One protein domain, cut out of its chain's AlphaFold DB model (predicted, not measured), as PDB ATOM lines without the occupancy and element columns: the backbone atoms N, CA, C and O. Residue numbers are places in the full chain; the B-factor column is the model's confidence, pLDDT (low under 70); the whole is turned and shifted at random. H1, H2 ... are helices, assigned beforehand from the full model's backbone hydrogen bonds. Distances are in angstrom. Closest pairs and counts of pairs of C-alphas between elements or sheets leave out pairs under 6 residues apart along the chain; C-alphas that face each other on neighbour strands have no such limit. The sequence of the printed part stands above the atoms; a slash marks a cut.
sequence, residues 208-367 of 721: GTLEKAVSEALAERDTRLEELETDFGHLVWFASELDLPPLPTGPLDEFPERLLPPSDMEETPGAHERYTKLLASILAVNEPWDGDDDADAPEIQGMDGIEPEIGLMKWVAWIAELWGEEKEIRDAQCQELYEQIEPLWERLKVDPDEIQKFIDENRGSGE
ATOM      1  N   GLY A 208      19.844 -55.330  12.307       91.56
ATOM      2  CA  GLY A 208      20.265 -54.474  13.419       91.56
ATOM      3  C   GLY A 208      21.431 -53.535  13.079       91.56
ATOM      4  O   GLY A 208      21.451 -52.397  13.545       91.56
ATOM      5  N   THR A 209      22.381 -53.957  12.232       92.69
ATOM      6  CA  THR A 209      23.445 -53.053  11.750       92.69
ATOM      7  C   THR A 209      22.919 -51.964  10.815       92.69
ATOM      8  O   THR A 209      23.352 -50.820  10.938       92.69
ATOM      9  N   LEU A 210      21.960 -52.279   9.939       93.19
ATOM     10  CA  LEU A 210      21.338 -51.295   9.046       93.19
ATOM     11  C   LEU A 210      20.408 -50.337   9.803       93.19
ATOM     12  O   LEU A 210      20.500 -49.134   9.593       93.19
ATOM     13  N   GLU A 211      19.582 -50.835  10.728       94.69
ATOM     14  CA  GLU A 211      18.731 -50.004  11.594       94.69
ATOM     15  C   GLU A 211      19.566 -49.011  12.411       94.69
ATOM     16  O   GLU A 211      19.232 -47.826  12.479       94.69
ATOM     17  N   LYS A 212      20.695 -49.467  12.975       94.62
ATOM     18  CA  LYS A 212      21.639 -48.595  13.682       94.62
ATOM     19  C   LYS A 212      22.257 -47.551  12.750       94.62
ATOM     20  O   LYS A 212      22.255 -46.377  13.098       94.62
ATOM     21  N   ALA A 213      22.742 -47.954  11.574       94.25
ATOM     22  CA  ALA A 213      23.352 -47.032  10.615       94.25
ATOM     23  C   ALA A 213      22.361 -45.966  10.116       94.25
ATOM     24  O   ALA A 213      22.725 -44.796  10.028       94.25
ATOM     25  N   VAL A 214      21.101 -46.340   9.848       95.31
ATOM     26  CA  VAL A 214      20.028 -45.393   9.493       95.31
ATOM     27  C   VAL A 214      19.771 -44.425  10.647       95.31
ATOM     28  O   VAL A 214      19.690 -43.223  10.420       95.31
ATOM     29  N   SER A 215      19.691 -44.920  11.887       95.94
ATOM     30  CA  SER A 215      19.474 -44.069  13.063       95.94
ATOM     31  C   SER A 215      20.630 -43.100  13.329       95.94
ATOM     32  O   SER A 215      20.377 -41.983  13.769       95.94
ATOM     33  N   GLU A 216      21.878 -43.505  13.089       95.81
ATOM     34  CA  GLU A 216      23.054 -42.640  13.259       95.81
ATOM     35  C   GLU A 216      23.149 -41.596  12.137       95.81
ATOM     36  O   GLU A 216      23.369 -40.421  12.417       95.81
ATOM     37  N   ALA A 217      22.892 -41.984  10.883       95.25
ATOM     38  CA  ALA A 217      22.890 -41.062   9.749       95.25
ATOM     39  C   ALA A 217      21.725 -40.051   9.795       95.25
ATOM     40  O   ALA A 217      21.908 -38.891   9.434       95.25
ATOM     41  N   LEU A 218      20.536 -40.445  10.269       95.94
ATOM     42  CA  LEU A 218      19.430 -39.502  10.481       95.94
ATOM     43  C   LEU A 218      19.746 -38.501  11.602       95.94
ATOM     44  O   LEU A 218      19.555 -37.309  11.402       95.94
ATOM     45  N   ALA A 219      20.312 -38.947  12.729       96.00
ATOM     46  CA  ALA A 219      20.704 -38.044  13.816       96.00
ATOM     47  C   ALA A 219      21.793 -37.035  13.392       96.00
ATOM     48  O   ALA A 219      21.735 -35.869  13.776       96.00
ATOM     49  N   GLU A 220      22.760 -37.454  12.568       95.56
ATOM     50  CA  GLU A 220      23.746 -36.558  11.946       95.56
ATOM     51  C   GLU A 220      23.074 -35.535  11.015       95.56
ATOM     52  O   GLU A 220      23.389 -34.350  11.088       95.56
ATOM     53  N   ARG A 221      22.146 -35.971  10.152       95.44
ATOM     54  CA  ARG A 221      21.392 -35.073   9.263       95.44
ATOM     55  C   ARG A 221      20.634 -34.017  10.060       95.44
ATOM     56  O   ARG A 221      20.718 -32.841   9.727       95.44
ATOM     57  N   ASP A 222      19.932 -34.438  11.105       95.69
ATOM     58  CA  ASP A 222      19.129 -33.552  11.945       95.69
ATOM     59  C   ASP A 222      20.039 -32.550  12.686       95.69
ATOM     60  O   ASP A 222      19.786 -31.351  12.646       95.69
ATOM     61  N   THR A 223      21.189 -33.005  13.204       95.44
ATOM     62  CA  THR A 223      22.224 -32.127  13.793       95.44
ATOM     63  C   THR A 223      22.749 -31.095  12.784       95.44
ATOM     64  O   THR A 223      22.906 -29.923  13.114       95.44
ATOM     65  N   ARG A 224      23.003 -31.491  11.528       95.19
ATOM     66  CA  ARG A 224      23.459 -30.556  10.482       95.19
ATOM     67  C   ARG A 224      22.366 -29.591  10.020       95.19
ATOM     68  O   ARG A 224      22.702 -28.523   9.521       95.19
ATOM     69  N   LEU A 225      21.087 -29.941  10.166       95.06
ATOM     70  CA  LEU A 225      19.978 -29.010   9.936       95.06
ATOM     71  C   LEU A 225      19.904 -27.956  11.051       95.06
ATOM     72  O   LEU A 225      19.763 -26.781  10.727       95.06
ATOM     73  N   GLU A 226      20.106 -28.339  12.316       92.81
ATOM     74  CA  GLU A 226      20.241 -27.396  13.443       92.81
ATOM     75  C   GLU A 226      21.460 -26.458  13.265       92.81
ATOM     76  O   GLU A 226      21.354 -25.246  13.469       92.81
ATOM     77  N   GLU A 227      22.613 -26.982  12.818       93.31
ATOM     78  CA  GLU A 227      23.787 -26.163  12.458       93.31
ATOM     79  C   GLU A 227      23.482 -25.192  11.301       93.31
ATOM     80  O   GLU A 227      23.852 -24.017  11.361       93.31
ATOM     81  N   LEU A 228      22.792 -25.663  10.256       95.00
ATOM     82  CA  LEU A 228      22.436 -24.867   9.079       95.00
ATOM     83  C   LEU A 228      21.439 -23.750   9.412       95.00
ATOM     84  O   LEU A 228      21.599 -22.633   8.923       95.00
ATOM     85  N   GLU A 229      20.440 -24.033  10.248       92.75
ATOM     86  CA  GLU A 229      19.497 -23.031  10.750       92.75
ATOM     87  C   GLU A 229      20.230 -21.960  11.568       92.75
ATOM     88  O   GLU A 229      20.072 -20.761  11.324       92.75
ATOM     89  N   THR A 230      21.104 -22.396  12.482       90.94
ATOM     90  CA  THR A 230      21.918 -21.514  13.329       90.94
ATOM     91  C   THR A 230      22.766 -20.558  12.485       90.94
ATOM     92  O   THR A 230      22.761 -19.347  12.727       90.94
ATOM     93  N   ASP A 231      23.452 -21.070  11.457       91.81
ATOM     94  CA  ASP A 231      24.261 -20.244  10.561       91.81
ATOM     95  C   ASP A 231      23.421 -19.379   9.608       91.81
ATOM     96  O   ASP A 231      23.809 -18.240   9.343       91.81
ATOM     97  N   PHE A 232      22.242 -19.817   9.151       93.75
ATOM     98  CA  PHE A 232      21.318 -18.914   8.453       93.75
ATOM     99  C   PHE A 232      20.848 -17.771   9.363       93.75
ATOM    100  O   PHE A 232      20.798 -16.627   8.909       93.75
ATOM    101  N   GLY A 233      20.605 -18.028  10.651       90.75
ATOM    102  CA  GLY A 233      20.334 -16.990  11.646       90.75
ATOM    103  C   GLY A 233      21.503 -16.014  11.833       90.75
ATOM    104  O   GLY A 233      21.282 -14.804  11.921       90.75
ATOM    105  N   HIS A 234      22.750 -16.503  11.813       89.25
ATOM    106  CA  HIS A 234      23.932 -15.634  11.769       89.25
ATOM    107  C   HIS A 234      23.949 -14.762  10.507       89.25
ATOM    108  O   HIS A 234      24.228 -13.569  10.602       89.25
ATOM    109  N   LEU A 235      23.619 -15.315   9.334       93.06
ATOM    110  CA  LEU A 235      23.581 -14.563   8.076       93.06
ATOM    111  C   LEU A 235      22.455 -13.516   8.032       93.06
ATOM    112  O   LEU A 235      22.703 -12.412   7.551       93.06
ATOM    113  N   VAL A 236      21.263 -13.806   8.569       92.56
ATOM    114  CA  VAL A 236      20.177 -12.813   8.731       92.56
ATOM    115  C   VAL A 236      20.655 -11.635   9.582       92.56
ATOM    116  O   VAL A 236      20.523 -10.482   9.169       92.56
ATOM    117  N   TRP A 237      21.284 -11.915  10.728       90.62
ATOM    118  CA  TRP A 237      21.836 -10.870  11.589       90.62
ATOM    119  C   TRP A 237      22.949 -10.073  10.890       90.62
ATOM    120  O   TRP A 237      22.842  -8.851  10.791       90.62
ATOM    121  N   PHE A 238      23.963 -10.739  10.323       91.25
ATOM    122  CA  PHE A 238      25.062 -10.082   9.602       91.25
ATOM    123  C   PHE A 238      24.578  -9.205   8.439       91.25
ATOM    124  O   PHE A 238      25.133  -8.129   8.236       91.25
ATOM    125  N   ALA A 239      23.554  -9.626   7.685       91.69
ATOM    126  CA  ALA A 239      23.009  -8.829   6.586       91.69
ATOM    127  C   ALA A 239      22.441  -7.484   7.069       91.69
ATOM    128  O   ALA A 239      22.627  -6.470   6.394       91.69
ATOM    129  N   SER A 240      21.804  -7.470   8.246       89.19
ATOM    130  CA  SER A 240      21.294  -6.250   8.884       89.19
ATOM    131  C   SER A 240      22.392  -5.413   9.552       89.19
ATOM    132  O   SER A 240      22.482  -4.217   9.302       89.19
ATOM    133  N   GLU A 241      23.291  -6.040  10.315       89.19
ATOM    134  CA  GLU A 241      24.406  -5.389  11.025       89.19
ATOM    135  C   GLU A 241      25.403  -4.714  10.063       89.19
ATOM    136  O   GLU A 241      26.120  -3.802  10.468       89.19
ATOM    137  N   LEU A 242      25.449  -5.148   8.797       90.12
ATOM    138  CA  LEU A 242      26.300  -4.611   7.731       90.12
ATOM    139  C   LEU A 242      25.548  -3.758   6.685       90.12
ATOM    140  O   LEU A 242      26.172  -3.392   5.683       90.12
ATOM    141  N   ASP A 243      24.255  -3.460   6.859       88.44
ATOM    142  CA  ASP A 243      23.417  -2.764   5.858       88.44
ATOM    143  C   ASP A 243      23.592  -3.326   4.423       88.44
ATOM    144  O   ASP A 243      23.807  -2.579   3.460       88.44
ATOM    145  N   LEU A 244      23.602  -4.657   4.254       89.94
ATOM    146  CA  LEU A 244      23.936  -5.243   2.951       89.94
ATOM    147  C   LEU A 244      22.851  -4.956   1.894       89.94
ATOM    148  O   LEU A 244      21.658  -5.095   2.175       89.94
ATOM    149  N   PRO A 245      23.239  -4.629   0.643       89.44
ATOM    150  CA  PRO A 245      22.293  -4.585  -0.466       89.44
ATOM    151  C   PRO A 245      21.696  -5.983  -0.722       89.44
ATOM    152  O   PRO A 245      22.305  -6.991  -0.348       89.44
ATOM    153  N   PRO A 246      20.527  -6.078  -1.383       88.12
ATOM    154  CA  PRO A 246      19.921  -7.365  -1.709       88.12
ATOM    155  C   PRO A 246      20.884  -8.251  -2.510       88.12
ATOM    156  O   PRO A 246      21.577  -7.787  -3.419       88.12
ATOM    157  N   LEU A 247      20.913  -9.540  -2.164       88.19
ATOM    158  CA  LEU A 247      21.769 -10.537  -2.809       88.19
ATOM    159  C   LEU A 247      21.498 -10.646  -4.318       88.19
ATOM    160  O   LEU A 247      20.345 -10.518  -4.742       88.19
ATOM    161  N   PRO A 248      22.526 -10.954  -5.132       85.81
ATOM    162  CA  PRO A 248      22.387 -10.971  -6.574       85.81
ATOM    163  C   PRO A 248      21.626 -12.221  -7.014       85.81
ATOM    164  O   PRO A 248      22.144 -13.340  -7.007       85.81
ATOM    165  N   THR A 249      20.370 -12.024  -7.399       79.06
ATOM    166  CA  THR A 249      19.482 -13.080  -7.908       79.06
ATOM    167  C   THR A 249      19.319 -13.011  -9.427       79.06
ATOM    168  O   THR A 249      18.870 -13.989 -10.038       79.06
ATOM    169  N   GLY A 250      19.738 -11.899 -10.045       71.69
ATOM    170  CA  GLY A 250      19.796 -11.685 -11.485       71.69
ATOM    171  C   GLY A 250      21.047 -10.912 -11.949       71.69
ATOM    172  O   GLY A 250      21.895 -10.521 -11.152       71.69
ATOM    173  N   PRO A 251      21.191 -10.683 -13.267       61.06
ATOM    174  CA  PRO A 251      22.416 -10.153 -13.879       61.06
ATOM    175  C   PRO A 251      22.568  -8.616 -13.801       61.06
ATOM    176  O   PRO A 251      23.229  -8.033 -14.661       61.06
ATOM    177  N   LEU A 252      21.912  -7.944 -12.845       53.19
ATOM    178  CA  LEU A 252      21.880  -6.474 -12.718       53.19
ATOM    179  C   LEU A 252      21.934  -5.966 -11.260       53.19
ATOM    180  O   LEU A 252      21.694  -4.784 -11.022       53.19
ATOM    181  N   ASP A 253      22.247  -6.835 -10.299       66.00
ATOM    182  CA  ASP A 253      22.216  -6.506  -8.872       66.00
ATOM    183  C   ASP A 253      23.614  -6.063  -8.383       66.00
ATOM    184  O   ASP A 253      24.577  -6.826  -8.472       66.00
ATOM    185  N   GLU A 254      23.749  -4.834  -7.866       76.69
ATOM    186  CA  GLU A 254      25.029  -4.244  -7.413       76.69
ATOM    187  C   GLU A 254      25.476  -4.759  -6.023       76.69
ATOM    188  O   GLU A 254      25.704  -3.990  -5.090       76.69
ATOM    189  N   PHE A 255      25.612  -6.080  -5.870       87.81
ATOM    190  CA  PHE A 255      26.147  -6.692  -4.647       87.81
ATOM    191  C   PHE A 255      27.691  -6.764  -4.672       87.81
ATOM    192  O   PHE A 255      28.263  -7.118  -5.707       87.81
ATOM    193  N   PRO A 256      28.411  -6.492  -3.563       88.50
ATOM    194  CA  PRO A 256      29.872  -6.572  -3.545       88.50
ATOM    195  C   PRO A 256      30.389  -8.009  -3.747       88.50
ATOM    196  O   PRO A 256      30.334  -8.825  -2.830       88.50
ATOM    197  N   GLU A 257      30.975  -8.308  -4.914       86.31
ATOM    198  CA  GLU A 257      31.480  -9.653  -5.278       86.31
ATOM    199  C   GLU A 257      32.394 -10.282  -4.207       86.31
ATOM    200  O   GLU A 257      32.344 -11.485  -3.968       86.31
ATOM    201  N   ARG A 258      33.192  -9.461  -3.509       89.75
ATOM    202  CA  ARG A 258      34.103  -9.888  -2.426       89.75
ATOM    203  C   ARG A 258      33.409 -10.469  -1.186       89.75
ATOM    204  O   ARG A 258      34.095 -11.004  -0.321       89.75
ATOM    205  N   LEU A 259      32.090 -10.314  -1.074       91.88
ATOM    206  CA  LEU A 259      31.258 -10.845   0.009       91.88
ATOM    207  C   LEU A 259      30.523 -12.137  -0.404       91.88
ATOM    208  O   LEU A 259      29.635 -12.586   0.318       91.88
ATOM    209  N   LEU A 260      30.891 -12.737  -1.544       91.50
ATOM    210  CA  LEU A 260      30.418 -14.044  -2.009       91.50
ATOM    211  C   LEU A 260      31.592 -15.023  -2.225       91.50
ATOM    212  O   LEU A 260      32.720 -14.588  -2.474       91.50
ATOM    213  N   PRO A 261      31.362 -16.351  -2.164       89.75
ATOM    214  CA  PRO A 261      32.403 -17.339  -2.435       89.75
ATOM    215  C   PRO A 261      32.807 -17.331  -3.924       89.75
ATOM    216  O   PRO A 261      31.918 -17.349  -4.783       89.75
ATOM    217  N   PRO A 262      34.113 -17.352  -4.259       87.56
ATOM    218  CA  PRO A 262      34.586 -17.327  -5.644       87.56
ATOM    219  C   PRO A 262      34.022 -18.468  -6.505       87.56
ATOM    220  O   PRO A 262      33.990 -19.626  -6.086       87.56
ATOM    221  N   SER A 263      33.608 -18.156  -7.736       82.19
ATOM    222  CA  SER A 263      32.972 -19.126  -8.643       82.19
ATOM    223  C   SER A 263      33.907 -20.236  -9.138       82.19
ATOM    224  O   SER A 263      33.432 -21.257  -9.625       82.19
ATOM    225  N   ASP A 264      35.228 -20.075  -9.022       81.69
ATOM    226  CA  ASP A 264      36.218 -21.122  -9.313       81.69
ATOM    227  C   ASP A 264      36.338 -22.177  -8.194       81.69
ATOM    228  O   ASP A 264      36.927 -23.234  -8.414       81.69
ATOM    229  N   MET A 265      35.737 -21.920  -7.028       81.50
ATOM    230  CA  MET A 265      35.615 -22.863  -5.907       81.50
ATOM    231  C   MET A 265      34.281 -23.636  -5.909       81.50
ATOM    232  O   MET A 265      34.004 -24.385  -4.974       81.50
ATOM    233  N   GLU A 266      33.445 -23.468  -6.939       86.62
ATOM    234  CA  GLU A 266      32.149 -24.142  -7.050       86.62
ATOM    235  C   GLU A 266      32.306 -25.650  -7.341       86.62
ATOM    236  O   GLU A 266      32.718 -26.057  -8.427       86.62
ATOM    237  N   GLU A 267      31.936 -26.505  -6.377       81.81
ATOM    238  CA  GLU A 267      32.077 -27.968  -6.502       81.81
ATOM    239  C   GLU A 267      31.099 -28.598  -7.513       81.81
ATOM    240  O   GLU A 267      31.404 -29.641  -8.095       81.81
ATOM    241  N   THR A 268      29.927 -27.989  -7.740       83.94
ATOM    242  CA  THR A 268      28.945 -28.445  -8.741       83.94
ATOM    243  C   THR A 268      28.334 -27.256  -9.499       83.94
ATOM    244  O   THR A 268      27.831 -26.342  -8.851       83.94
ATOM    245  N   PRO A 269      28.339 -27.239 -10.850       88.50
ATOM    246  CA  PRO A 269      27.951 -26.058 -11.626       88.50
ATOM    247  C   PRO A 269      26.576 -25.465 -11.282       88.50
ATOM    248  O   PRO A 269      25.562 -26.174 -11.243       88.50
ATOM    249  N   GLY A 270      26.542 -24.149 -11.073       88.00
ATOM    250  CA  GLY A 270      25.340 -23.385 -10.735       88.00
ATOM    251  C   GLY A 270      24.765 -23.705  -9.351       88.00
ATOM    252  O   GLY A 270      23.570 -23.502  -9.134       88.00
ATOM    253  N   ALA A 271      25.555 -24.257  -8.430       91.38
ATOM    254  CA  ALA A 271      25.168 -24.466  -7.037       91.38
ATOM    255  C   ALA A 271      25.202 -23.167  -6.237       91.38
ATOM    256  O   ALA A 271      24.233 -22.874  -5.542       91.38
ATOM    257  N   HIS A 272      26.237 -22.341  -6.410       91.81
ATOM    258  CA  HIS A 272      26.322 -21.030  -5.770       91.81
ATOM    259  C   HIS A 272      25.124 -20.157  -6.175       91.81
ATOM    260  O   HIS A 272      24.540 -19.500  -5.325       91.81
ATOM    261  N   GLU A 273      24.665 -20.220  -7.432       91.06
ATOM    262  CA  GLU A 273      23.457 -19.506  -7.880       91.06
ATOM    263  C   GLU A 273      22.174 -20.001  -7.177       91.06
ATOM    264  O   GLU A 273      21.299 -19.196  -6.847       91.06
ATOM    265  N   ARG A 274      22.052 -21.314  -6.911       92.25
ATOM    266  CA  ARG A 274      20.931 -21.875  -6.130       92.25
ATOM    267  C   ARG A 274      21.001 -21.424  -4.673       92.25
ATOM    268  O   ARG A 274      19.993 -20.971  -4.137       92.25
ATOM    269  N   TYR A 275      22.178 -21.505  -4.058       94.31
ATOM    270  CA  TYR A 275      22.387 -21.153  -2.656       94.31
ATOM    271  C   TYR A 275      22.218 -19.639  -2.409       94.31
ATOM    272  O   TYR A 275      21.555 -19.258  -1.449       94.31
ATOM    273  N   THR A 276      22.677 -18.767  -3.320       93.38
ATOM    274  CA  THR A 276      22.421 -17.313  -3.254       93.38
ATOM    275  C   THR A 276      20.927 -17.002  -3.301       93.38
ATOM    276  O   THR A 276      20.454 -16.173  -2.530       93.38
ATOM    277  N   LYS A 277      20.154 -17.682  -4.162       93.25
ATOM    278  CA  LYS A 277      18.693 -17.496  -4.247       93.25
ATOM    279  C   LYS A 277      17.957 -18.044  -3.024       93.25
ATOM    280  O   LYS A 277      16.976 -17.440  -2.601       93.25
ATOM    281  N   LEU A 278      18.442 -19.141  -2.444       94.75
ATOM    282  CA  LEU A 278      17.938 -19.688  -1.185       94.75
ATOM    283  C   LEU A 278      18.155 -18.696  -0.033       94.75
ATOM    284  O   LEU A 278      17.192 -18.299   0.617       94.75
ATOM    285  N   LEU A 279      19.390 -18.217   0.146       94.44
ATOM    286  CA  LEU A 279      19.727 -17.215   1.156       94.44
ATOM    287  C   LEU A 279      18.944 -15.911   0.942       94.44
ATOM    288  O   LEU A 279      18.389 -15.380   1.896       94.44
ATOM    289  N   ALA A 280      18.808 -15.433  -0.299       93.56
ATOM    290  CA  ALA A 280      17.985 -14.263  -0.616       93.56
ATOM    291  C   ALA A 280      16.506 -14.453  -0.229       93.56
ATOM    292  O   ALA A 280      15.871 -13.506   0.227       93.56
ATOM    293  N   SER A 281      15.962 -15.667  -0.369       94.06
ATOM    294  CA  SER A 281      14.602 -15.987   0.080       94.06
ATOM    295  C   SER A 281      14.485 -16.013   1.605       94.06
ATOM    296  O   SER A 281      13.481 -15.546   2.133       94.06
ATOM    297  N   ILE A 282      15.494 -16.524   2.316       94.50
ATOM    298  CA  ILE A 282      15.530 -16.555   3.788       94.50
ATOM    299  C   ILE A 282      15.644 -15.126   4.348       94.50
ATOM    300  O   ILE A 282      14.844 -14.740   5.203       94.50
ATOM    301  N   LEU A 283      16.549 -14.302   3.804       92.88
ATOM    302  CA  LEU A 283      16.692 -12.879   4.156       92.88
ATOM    303  C   LEU A 283      15.426 -12.049   3.866       92.88
ATOM    304  O   LEU A 283      15.195 -11.041   4.522       92.88
ATOM    305  N   ALA A 284      14.610 -12.444   2.882       91.75
ATOM    306  CA  ALA A 284      13.383 -11.731   2.519       91.75
ATOM    307  C   ALA A 284      12.151 -12.110   3.367       91.75
ATOM    308  O   ALA A 284      11.118 -11.450   3.250       91.75
ATOM    309  N   VAL A 285      12.235 -13.174   4.175       93.69
ATOM    310  CA  VAL A 285      11.129 -13.675   5.016       93.69
ATOM    311  C   VAL A 285      11.385 -13.440   6.509       93.69
ATOM    312  O   VAL A 285      10.432 -13.242   7.260       93.69
ATOM    313  N   ASN A 286      12.647 -13.425   6.943       91.62
ATOM    314  CA  ASN A 286      13.019 -13.216   8.343       91.62
ATOM    315  C   ASN A 286      13.349 -11.740   8.605       91.62
ATOM    316  O   ASN A 286      14.253 -11.185   7.983       91.62
ATOM    317  N   GLU A 287      12.633 -11.104   9.536       84.44
ATOM    318  CA  GLU A 287      12.976  -9.754  10.002       84.44
ATOM    319  C   GLU A 287      14.250  -9.786  10.875       84.44
ATOM    320  O   GLU A 287      14.473 -10.766  11.592       84.44
ATOM    321  N   PRO A 288      15.087  -8.728  10.857       73.25
ATOM    322  CA  PRO A 288      16.219  -8.607  11.772       73.25
ATOM    323  C   PRO A 288      15.770  -8.635  13.236       73.25
ATOM    324  O   PRO A 288      14.880  -7.886  13.636       73.25
ATOM    325  N   TRP A 289      16.421  -9.473  14.039       75.31
ATOM    326  CA  TRP A 289      16.187  -9.594  15.478       75.31
ATOM    327  C   TRP A 289      17.355  -8.968  16.254       75.31
ATOM    328  O   TRP A 289      18.519  -9.211  15.931       75.31
ATOM    329  N   ASP A 290      17.030  -8.141  17.250       66.88
ATOM    330  CA  ASP A 290      17.936  -7.207  17.938       66.88
ATOM    331  C   ASP A 290      18.260  -7.593  19.398       66.88
ATOM    332  O   ASP A 290      18.784  -6.775  20.157       66.88
ATOM    333  N   GLY A 291      17.950  -8.827  19.804       66.62
ATOM    334  CA  GLY A 291      18.196  -9.326  21.158       66.62
ATOM    335  C   GLY A 291      19.667  -9.666  21.447       66.62
ATOM    336  O   GLY A 291      20.392 -10.155  20.587       66.62
ATOM    337  N   ASP A 292      20.101  -9.444  22.694       60.97
ATOM    338  CA  ASP A 292      21.480  -9.720  23.144       60.97
ATOM    339  C   ASP A 292      21.756 -11.221  23.456       60.97
ATOM    340  O   ASP A 292      22.923 -11.611  23.576       60.97
ATOM    341  N   ASP A 293      20.722 -12.064  23.627       69.19
ATOM    342  CA  ASP A 293      20.833 -13.480  24.044       69.19
ATOM    343  C   ASP A 293      20.281 -14.436  22.975       69.19
ATOM    344  O   ASP A 293      19.068 -14.552  22.796       69.19
ATOM    345  N   ASP A 294      21.185 -15.131  22.273       67.94
ATOM    346  CA  ASP A 294      20.889 -16.066  21.179       67.94
ATOM    347  C   ASP A 294      19.868 -17.172  21.545       67.94
ATOM    348  O   ASP A 294      19.296 -17.787  20.646       67.94
ATOM    349  N   ALA A 295      19.609 -17.432  22.834       72.06
ATOM    350  CA  ALA A 295      18.602 -18.398  23.285       72.06
ATOM    351  C   ALA A 295      17.140 -17.918  23.139       72.06
ATOM    352  O   ALA A 295      16.239 -18.756  23.110       72.06
ATOM    353  N   ASP A 296      16.904 -16.604  23.036       76.88
ATOM    354  CA  ASP A 296      15.586 -15.989  22.792       76.88
ATOM    355  C   ASP A 296      15.382 -15.611  21.299       76.88
ATOM    356  O   ASP A 296      14.442 -14.887  20.947       76.88
ATOM    357  N   ALA A 297      16.265 -16.075  20.403       77.94
ATOM    358  CA  ALA A 297      16.181 -15.814  18.967       77.94
ATOM    359  C   ALA A 297      15.004 -16.563  18.297       77.94
ATOM    360  O   ALA A 297      14.695 -17.695  18.674       77.94
ATOM    361  N   PRO A 298      14.336 -15.966  17.289       82.44
ATOM    362  CA  PRO A 298      13.258 -16.624  16.557       82.44
ATOM    363  C   PRO A 298      13.775 -17.732  15.623       82.44
ATOM    364  O   PRO A 298      14.798 -17.570  14.959       82.44
ATOM    365  N   GLU A 299      13.003 -18.819  15.540       87.19
ATOM    366  CA  GLU A 299      13.149 -19.935  14.586       87.19
ATOM    367  C   GLU A 299      13.146 -19.423  13.130       87.19
ATOM    368  O   GLU A 299      12.336 -18.559  12.768       87.19
ATOM    369  N   ILE A 300      14.054 -19.933  12.290       90.94
ATOM    370  CA  ILE A 300      14.295 -19.376  10.949       90.94
ATOM    371  C   ILE A 300      13.249 -19.872   9.947       90.94
ATOM    372  O   ILE A 300      13.195 -21.036   9.545       90.94
ATOM    373  N   GLN A 301      12.436 -18.938   9.461       91.50
ATOM    374  CA  GLN A 301      11.404 -19.205   8.468       91.50
ATOM    375  C   GLN A 301      12.008 -19.448   7.078       91.50
ATOM    376  O   GLN A 301      12.967 -18.791   6.667       91.50
ATOM    377  N   GLY A 302      11.397 -20.363   6.320       88.81
ATOM    378  CA  GLY A 302      11.843 -20.736   4.973       88.81
ATOM    379  C   GLY A 302      12.764 -21.961   4.911       88.81
ATOM    380  O   GLY A 302      13.221 -22.297   3.822       88.81
ATOM    381  N   MET A 303      12.993 -22.652   6.034       91.69
ATOM    382  CA  MET A 303      13.752 -23.914   6.093       91.69
ATOM    383  C   MET A 303      13.015 -25.132   5.485       91.69
ATOM    384  O   MET A 303      13.611 -26.196   5.318       91.69
ATOM    385  N   ASP A 304      11.730 -24.993   5.130       90.19
ATOM    386  CA  ASP A 304      10.871 -26.067   4.610       90.19
ATOM    387  C   ASP A 304      11.466 -26.807   3.396       90.19
ATOM    388  O   ASP A 304      11.485 -26.306   2.269       90.19
ATOM    389  N   GLY A 305      11.885 -28.057   3.608       89.56
ATOM    390  CA  GLY A 305      12.389 -28.933   2.547       89.56
ATOM    391  C   GLY A 305      13.835 -28.666   2.117       89.56
ATOM    392  O   GLY A 305      14.259 -29.202   1.091       89.56
ATOM    393  N   ILE A 306      14.596 -27.878   2.883       93.62
ATOM    394  CA  ILE A 306      16.058 -27.830   2.767       93.62
ATOM    395  C   ILE A 306      16.638 -29.127   3.358       93.62
ATOM    396  O   ILE A 306      16.217 -29.581   4.418       93.62
ATOM    397  N   GLU A 307      17.621 -29.715   2.679       93.81
ATOM    398  CA  GLU A 307      18.446 -30.822   3.186       93.81
ATOM    399  C   GLU A 307      19.894 -30.319   3.372       93.81
ATOM    400  O   GLU A 307      20.326 -29.432   2.623       93.81
ATOM    401  N   PRO A 308      20.679 -30.856   4.328       94.25
ATOM    402  CA  PRO A 308      21.994 -30.325   4.687       94.25
ATOM    403  C   PRO A 308      23.088 -30.802   3.712       94.25
ATOM    404  O   PRO A 308      24.034 -31.495   4.093       94.25
ATOM    405  N   GLU A 309      22.953 -30.451   2.428       93.00
ATOM    406  CA  GLU A 309      23.934 -30.769   1.383       93.00
ATOM    407  C   GLU A 309      25.340 -30.297   1.791       93.00
ATOM    408  O   GLU A 309      25.537 -29.128   2.126       93.00
ATOM    409  N   ILE A 310      26.354 -31.163   1.657       91.94
ATOM    410  CA  ILE A 310      27.757 -30.824   1.972       91.94
ATOM    411  C   ILE A 310      28.208 -29.515   1.288       91.94
ATOM    412  O   ILE A 310      28.948 -28.727   1.877       91.94
ATOM    413  N   GLY A 311      27.757 -29.273   0.050       92.25
ATOM    414  CA  GLY A 311      28.034 -28.043  -0.699       92.25
ATOM    415  C   GLY A 311      27.402 -26.798  -0.069       92.25
ATOM    416  O   GLY A 311      28.087 -25.787   0.086       92.25
ATOM    417  N   LEU A 312      26.140 -26.890   0.361       94.25
ATOM    418  CA  LEU A 312      25.426 -25.809   1.042       94.25
ATOM    419  C   LEU A 312      26.075 -25.493   2.397       94.25
ATOM    420  O   LEU A 312      26.406 -24.337   2.642       94.25
ATOM    421  N   MET A 313      26.364 -26.509   3.220       93.75
ATOM    422  CA  MET A 313      27.049 -26.338   4.514       93.75
ATOM    423  C   MET A 313      28.404 -25.625   4.352       93.75
ATOM    424  O   MET A 313      28.714 -24.668   5.065       93.75
ATOM    425  N   LYS A 314      29.220 -26.046   3.373       93.38
ATOM    426  CA  LYS A 314      30.515 -25.407   3.065       93.38
ATOM    427  C   LYS A 314      30.365 -23.944   2.649       93.38
ATOM    428  O   LYS A 314      31.234 -23.143   3.007       93.38
ATOM    429  N   TRP A 315      29.326 -23.635   1.873       94.94
ATOM    430  CA  TRP A 315      29.050 -22.329   1.273       94.94
ATOM    431  C   TRP A 315      28.466 -21.340   2.291       94.94
ATOM    432  O   TRP A 315      28.980 -20.230   2.403       94.94
ATOM    433  N   VAL A 316      27.493 -21.758   3.106       95.44
ATOM    434  CA  VAL A 316      26.925 -20.950   4.203       95.44
ATOM    435  C   VAL A 316      28.027 -20.571   5.197       95.44
ATOM    436  O   VAL A 316      28.257 -19.385   5.435       95.44
ATOM    437  N   ALA A 317      28.811 -21.550   5.659       93.25
ATOM    438  CA  ALA A 317      29.946 -21.300   6.548       93.25
ATOM    439  C   ALA A 317      31.073 -20.472   5.891       93.25
ATOM    440  O   ALA A 317      31.864 -19.851   6.599       93.25
ATOM    441  N   TRP A 318      31.176 -20.438   4.552       94.31
ATOM    442  CA  TRP A 318      32.086 -19.522   3.845       94.31
ATOM    443  C   TRP A 318      31.555 -18.086   3.905       94.31
ATOM    444  O   TRP A 318      32.312 -17.172   4.223       94.31
ATOM    445  N   ILE A 319      30.270 -17.867   3.620       94.69
ATOM    446  CA  ILE A 319      29.670 -16.528   3.671       94.69
ATOM    447  C   ILE A 319      29.705 -15.970   5.096       94.69
ATOM    448  O   ILE A 319      30.066 -14.811   5.271       94.69
ATOM    449  N   ALA A 320      29.448 -16.791   6.116       93.31
ATOM    450  CA  ALA A 320      29.564 -16.367   7.510       93.31
ATOM    451  C   ALA A 320      31.016 -16.005   7.905       93.31
ATOM    452  O   ALA A 320      31.225 -15.063   8.669       93.31
ATOM    453  N   GLU A 321      32.027 -16.683   7.340       92.69
ATOM    454  CA  GLU A 321      33.448 -16.315   7.483       92.69
ATOM    455  C   GLU A 321      33.733 -14.957   6.793       92.69
ATOM    456  O   GLU A 321      34.288 -14.062   7.429       92.69
ATOM    457  N   LEU A 322      33.261 -14.736   5.554       94.31
ATOM    458  CA  LEU A 322      33.430 -13.464   4.820       94.31
ATOM    459  C   LEU A 322      32.711 -12.269   5.466       94.31
ATOM    460  O   LEU A 322      33.272 -11.175   5.532       94.31
ATOM    461  N   TRP A 323      31.461 -12.440   5.900       94.75
ATOM    462  CA  TRP A 323      30.664 -11.361   6.497       94.75
ATOM    463  C   TRP A 323      31.147 -11.058   7.922       94.75
ATOM    464  O   TRP A 323      31.188  -9.895   8.321       94.75
ATOM    465  N   GLY A 324      31.641 -12.069   8.646       92.69
ATOM    466  CA  GLY A 324      32.374 -11.881   9.897       92.69
ATOM    467  C   GLY A 324      33.676 -11.086   9.725       92.69
ATOM    468  O   GLY A 324      33.920 -10.159  10.498       92.69
ATOM    469  N   GLU A 325      34.491 -11.394   8.707       92.81
ATOM    470  CA  GLU A 325      35.702 -10.616   8.390       92.81
ATOM    471  C   GLU A 325      35.369  -9.174   7.962       92.81
ATOM    472  O   GLU A 325      36.018  -8.235   8.424       92.81
ATOM    473  N   GLU A 326      34.332  -8.964   7.143       92.31
ATOM    474  CA  GLU A 326      33.856  -7.624   6.768       92.31
ATOM    475  C   GLU A 326      33.398  -6.811   7.989       92.31
ATOM    476  O   GLU A 326      33.746  -5.633   8.098       92.31
ATOM    477  N   LYS A 327      32.678  -7.433   8.935       92.00
ATOM    478  CA  LYS A 327      32.286  -6.788  10.196       92.00
ATOM    479  C   LYS A 327      33.513  -6.363  11.001       92.00
ATOM    480  O   LYS A 327      33.605  -5.206  11.392       92.00
ATOM    481  N   GLU A 328      34.495  -7.249  11.191       91.81
ATOM    482  CA  GLU A 328      35.726  -6.913  11.925       91.81
ATOM    483  C   GLU A 328      36.548  -5.800  11.235       91.81
ATOM    484  O   GLU A 328      37.156  -4.973  11.920       91.81
ATOM    485  N   ILE A 329      36.524  -5.715   9.898       91.31
ATOM    486  CA  ILE A 329      37.150  -4.621   9.134       91.31
ATOM    487  C   ILE A 329      36.415  -3.290   9.350       91.31
ATOM    488  O   ILE A 329      37.064  -2.266   9.585       91.31
ATOM    489  N   ARG A 330      35.079  -3.278   9.280       91.31
ATOM    490  CA  ARG A 330      34.285  -2.054   9.477       91.31
ATOM    491  C   ARG A 330      34.322  -1.568  10.916       91.31
ATOM    492  O   ARG A 330      34.529  -0.379  11.126       91.31
ATOM    493  N   ASP A 331      34.230  -2.469  11.891       90.75
ATOM    494  CA  ASP A 331      34.344  -2.155  13.321       90.75
ATOM    495  C   ASP A 331      35.674  -1.455  13.631       90.75
ATOM    496  O   ASP A 331      35.709  -0.472  14.375       90.75
ATOM    497  N   ALA A 332      36.771  -1.900  13.007       90.56
ATOM    498  CA  ALA A 332      38.072  -1.249  13.127       90.56
ATOM    499  C   ALA A 332      38.092   0.165  12.513       90.56
ATOM    500  O   ALA A 332      38.627   1.085  13.129       90.56
ATOM    501  N   GLN A 333      37.480   0.365  11.341       90.56
ATOM    502  CA  GLN A 333      37.382   1.685  10.697       90.56
ATOM    503  C   GLN A 333      36.463   2.645  11.471       90.56
ATOM    504  O   GLN A 333      36.780   3.825  11.621       90.56
ATOM    505  N   CYS A 334      35.347   2.148  12.007       90.19
ATOM    506  CA  CYS A 334      34.453   2.919  12.864       90.19
ATOM    507  C   CYS A 334      35.149   3.325  14.171       90.19
ATOM    508  O   CYS A 334      35.040   4.476  14.590       90.19
ATOM    509  N   GLN A 335      35.935   2.430  14.778       90.88
ATOM    510  CA  GLN A 335      36.765   2.766  15.936       90.88
ATOM    511  C   GLN A 335      37.841   3.817  15.588       90.88
ATOM    512  O   GLN A 335      37.995   4.779  16.334       90.88
ATOM    513  N   GLU A 336      38.537   3.702  14.449       90.69
ATOM    514  CA  GLU A 336      39.546   4.684  14.006       90.69
ATOM    515  C   GLU A 336      38.948   6.081  13.751       90.69
ATOM    516  O   GLU A 336      39.574   7.097  14.067       90.69
ATOM    517  N   LEU A 337      37.728   6.159  13.211       90.25
ATOM    518  CA  LEU A 337      37.003   7.425  13.067       90.25
ATOM    519  C   LEU A 337      36.558   7.971  14.431       90.25
ATOM    520  O   LEU A 337      36.748   9.155  14.704       90.25
ATOM    521  N   TYR A 338      36.025   7.125  15.317       89.69
ATOM    522  CA  TYR A 338      35.616   7.530  16.663       89.69
ATOM    523  C   TYR A 338      36.791   8.089  17.489       89.69
ATOM    524  O   TYR A 338      36.655   9.132  18.127       89.69
ATOM    525  N   GLU A 339      37.974   7.470  17.405       90.44
ATOM    526  CA  GLU A 339      39.202   7.935  18.071       90.44
ATOM    527  C   GLU A 339      39.696   9.308  17.571       90.44
ATOM    528  O   GLU A 339      40.447   9.986  18.276       90.44
ATOM    529  N   GLN A 340      39.239   9.763  16.397       88.88
ATOM    530  CA  GLN A 340      39.462  11.126  15.896       88.88
ATOM    531  C   GLN A 340      38.357  12.107  16.322       88.88
ATOM    532  O   GLN A 340      38.640  13.287  16.536       88.88
ATOM    533  N   ILE A 341      37.111  11.638  16.447       90.69
ATOM    534  CA  ILE A 341      35.937  12.456  16.795       90.69
ATOM    535  C   ILE A 341      35.915  12.802  18.290       90.69
ATOM    536  O   ILE A 341      35.767  13.970  18.651       90.69
ATOM    537  N   GLU A 342      36.097  11.817  19.172       90.12
ATOM    538  CA  GLU A 342      35.977  11.990  20.627       90.12
ATOM    539  C   GLU A 342      36.872  13.116  21.204       90.12
ATOM    540  O   GLU A 342      36.335  14.007  21.870       90.12
ATOM    541  N   PRO A 343      38.186  13.205  20.899       85.50
ATOM    542  CA  PRO A 343      39.029  14.305  21.382       85.50
ATOM    543  C   PRO A 343      38.753  15.658  20.696       85.50
ATOM    544  O   PRO A 343      39.407  16.656  21.021       85.50
ATOM    545  N   LEU A 344      37.834  15.730  19.726       86.00
ATOM    546  CA  LEU A 344      37.292  16.991  19.210       86.00
ATOM    547  C   LEU A 344      35.995  17.374  19.935       86.00
ATOM    548  O   LEU A 344      35.861  18.537  20.315       86.00
ATOM    549  N   TRP A 345      35.094  16.418  20.199       91.50
ATOM    550  CA  TRP A 345      33.911  16.637  21.043       91.50
ATOM    551  C   TRP A 345      34.295  17.167  22.436       91.50
ATOM    552  O   TRP A 345      33.703  18.144  22.893       91.50
ATOM    553  N   GLU A 346      35.326  16.598  23.076       87.00
ATOM    554  CA  GLU A 346      35.821  17.070  24.381       87.00
ATOM    555  C   GLU A 346      36.344  18.514  24.329       87.00
ATOM    556  O   GLU A 346      35.991  19.341  25.171       87.00
ATOM    557  N   ARG A 347      37.155  18.849  23.314       84.56
ATOM    558  CA  ARG A 347      37.730  20.197  23.147       84.56
ATOM    559  C   ARG A 347      36.669  21.255  22.853       84.56
ATOM    560  O   ARG A 347      36.756  22.363  23.377       84.56
ATOM    561  N   LEU A 348      35.679  20.912  22.029       85.62
ATOM    562  CA  LEU A 348      34.559  21.788  21.673       85.62
ATOM    563  C   LEU A 348      33.455  21.815  22.740       85.62
ATOM    564  O   LEU A 348      32.566  22.659  22.658       85.62
ATOM    565  N   LYS A 349      33.531  20.937  23.751       87.25
ATOM    566  CA  LYS A 349      32.558  20.800  24.846       87.25
ATOM    567  C   LYS A 349      31.140  20.543  24.330       87.25
ATOM    568  O   LYS A 349      30.181  21.160  24.791       87.25
ATOM    569  N   VAL A 350      31.034  19.631  23.361       88.56
ATOM    570  CA  VAL A 350      29.746  19.094  22.896       88.56
ATOM    571  C   VAL A 350      29.059  18.383  24.065       88.56
ATOM    572  O   VAL A 350      29.725  17.793  24.918       88.56
ATOM    573  N   ASP A 351      27.734  18.495  24.140       90.06
ATOM    574  CA  ASP A 351      26.953  17.987  25.267       90.06
ATOM    575  C   ASP A 351      27.085  16.450  25.371       90.06
ATOM    576  O   ASP A 351      26.877  15.765  24.365       90.06
ATOM    577  N   PRO A 352      27.426  15.872  26.542       87.31
ATOM    578  CA  PRO A 352      27.493  14.421  26.703       87.31
ATOM    579  C   PRO A 352      26.173  13.711  26.367       87.31
ATOM    580  O   PRO A 352      26.222  12.573  25.899       87.31
ATOM    581  N   ASP A 353      25.019  14.369  26.523       90.75
ATOM    582  CA  ASP A 353      23.726  13.805  26.124       90.75
ATOM    583  C   ASP A 353      23.547  13.819  24.586       90.75
ATOM    584  O   ASP A 353      22.923  12.908  24.038       90.75
ATOM    585  N   GLU A 354      24.135  14.785  23.858       90.38
ATOM    586  CA  GLU A 354      24.201  14.775  22.379       90.38
ATOM    587  C   GLU A 354      25.118  13.643  21.890       90.38
ATOM    588  O   GLU A 354      24.742  12.892  20.988       90.38
ATOM    589  N   ILE A 355      26.283  13.480  22.525       89.06
ATOM    590  CA  ILE A 355      27.270  12.438  22.207       89.06
ATOM    591  C   ILE A 355      26.681  11.039  22.428       89.06
ATOM    592  O   ILE A 355      26.702  10.209  21.518       89.06
ATOM    593  N   GLN A 356      26.118  10.774  23.612       88.25
ATOM    594  CA  GLN A 356      25.536   9.469  23.932       88.25
ATOM    595  C   GLN A 356      24.357   9.146  23.008       88.25
ATOM    596  O   GLN A 356      24.263   8.029  22.501       88.25
ATOM    597  N   LYS A 357      23.497  10.134  22.719       90.25
ATOM    598  CA  LYS A 357      22.398   9.976  21.762       90.25
ATOM    599  C   LYS A 357      22.904   9.637  20.359       90.25
ATOM    600  O   LYS A 357      22.355   8.735  19.737       90.25
ATOM    601  N   PHE A 358      23.945  10.312  19.870       89.44
ATOM    602  CA  PHE A 358      24.535  10.010  18.563       89.44
ATOM    603  C   PHE A 358      25.107   8.584  18.509       89.44
ATOM    604  O   PHE A 358      24.867   7.870  17.536       89.44
ATOM    605  N   ILE A 359      25.807   8.142  19.561       88.38
ATOM    606  CA  ILE A 359      26.333   6.770  19.666       88.38
ATOM    607  C   ILE A 359      25.194   5.740  19.666       88.38
ATOM    608  O   ILE A 359      25.316   4.696  19.031       88.38
ATOM    609  N   ASP A 360      24.078   6.029  20.340       86.25
ATOM    610  CA  ASP A 360      22.937   5.114  20.430       86.25
ATOM    611  C   ASP A 360      22.047   5.094  19.177       86.25
ATOM    612  O   ASP A 360      21.495   4.043  18.856       86.25
ATOM    613  N   GLU A 361      21.948   6.205  18.442       85.50
ATOM    614  CA  GLU A 361      21.255   6.280  17.146       85.50
ATOM    615  C   GLU A 361      22.061   5.663  15.988       85.50
ATOM    616  O   GLU A 361      21.480   5.391  14.940       85.50
ATOM    617  N   ASN A 362      23.372   5.433  16.151       83.75
ATOM    618  CA  ASN A 362      24.257   4.925  15.091       83.75
ATOM    619  C   ASN A 362      25.142   3.747  15.570       83.75
ATOM    620  O   ASN A 362      26.363   3.726  15.377       83.75
ATOM    621  N   ARG A 363      24.510   2.770  16.230       81.75
ATOM    622  CA  ARG A 363      25.106   1.467  16.578       81.75
ATOM    623  C   ARG A 363      25.160   0.553  15.344       81.75
ATOM    624  O   ARG A 363      24.313   0.677  14.467       81.75
ATOM    625  N   GLY A 364      26.092  -0.401  15.327       80.56
ATOM    626  CA  GLY A 364      26.227  -1.410  14.265       80.56
ATOM    627  C   GLY A 364      27.406  -1.185  13.309       80.56
ATOM    628  O   GLY A 364      28.161  -0.220  13.442       80.56
ATOM    629  N   SER A 365      27.568  -2.098  12.351       82.25
ATOM    630  CA  SER A 365      28.671  -2.149  11.371       82.25
ATOM    631  C   SER A 365      28.239  -1.727   9.961       82.25
ATOM    632  O   SER A 365      28.793  -2.193   8.956       82.25
ATOM    633  N   GLY A 366      27.244  -0.844   9.880       79.19
ATOM    634  CA  GLY A 366      26.777  -0.223   8.645       79.19
ATOM    635  C   GLY A 366      27.869   0.554   7.903       79.19
ATOM    636  O   GLY A 366      29.043   0.572   8.289       79.19
ATOM    637  N   GLU A 367      27.510   1.216   6.804       71.06
ATOM    638  CA  GLU A 367      28.495   2.018   6.068       71.06
ATOM    639  C   GLU A 367      29.011   3.170   6.954       71.06
ATOM    640  O   GLU A 367      28.253   4.044   7.378       71.06
TER     641      GLU A 367
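What this domain is: This is residues 208 to 367 of the 721 residues of the protein "Protein regulator of cytokinesis 1" of Trichosporon asahii var. asahii (strain ATCC 90039 / CBS 2479 / JCM 2466 / KCTC 7840 / NBRC 103889/ NCYC 2677 / UAMH 7654) (UniProt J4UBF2). Two long helices, H1 and H3, overlap lengthwise over only part of their lengths and reach out in opposite directions from the overlap, making one long, loose rod. Short H2 packs on both at the overlap, while H4 folds back near the far end of H3; residues 208 to 219 of H1 stick out free at the other end. The 160 printed residues have four named helices, H1, H2, H3, H4 in chain order, and no named strand: all helix. The whole is loose, with a radius of gyration of the C-alphas of 20.3 A and spans of 77 by 38 by 24 A.

How they stand to each other: H1, residues 208 to 241, touches H2, residues 271 to 283, with residues 232 to 239 alone; the closest C-alphas, of Val 236 and Leu 283, are 5.8 A apart, at a steep tilt of 64 degrees. With residues 228 to 238 alone, H1 touches H3, residues 310 to 348, the same way at a shallow tilt of 28 degrees; the closest C-alphas, of Leu 235 and Ala 320, are 6.3 A apart. H2 and H3 touch at a steep tilt of 54 degrees, closest at C-alphas 275 and 312, 6.7 A. Packing is mostly crossed, but only just: 1 of these 3 pairs is at a shallow tilt. H4, residues 352 to 361, is close to but not clearly touching H3, opposite ways at a shallow tilt of 17 degrees; the closest C-alphas, 345 and 355, are 7.9 A apart. H4 is apart from H1 and H2. Every O i to N i+4 pair is within hydrogen-bond range in H1, H2 and H4, and 31 of 35 in H3.

Where its parts are: H1 begins at C-alpha 208 (20.265, -54.474, 13.419) and is 49.3 A long; H2 is 18.2 A. H3, 56.6 A, has a kink of 25 degrees near residue 340. H4, 14.0 A, ends at C-alpha 361 (21.255, 6.280, 17.146).

The domain as a whole: The farthest C-alphas, of Gly 208 and Leu 348, are 78.0 A apart. The printed part has no cut. The links H1 to H2 and H2 to H3 are long, 29 and 26 residues; H3 to H4 is tight. Confidence is under 70 at residues 251 to 253 and 290 to 294.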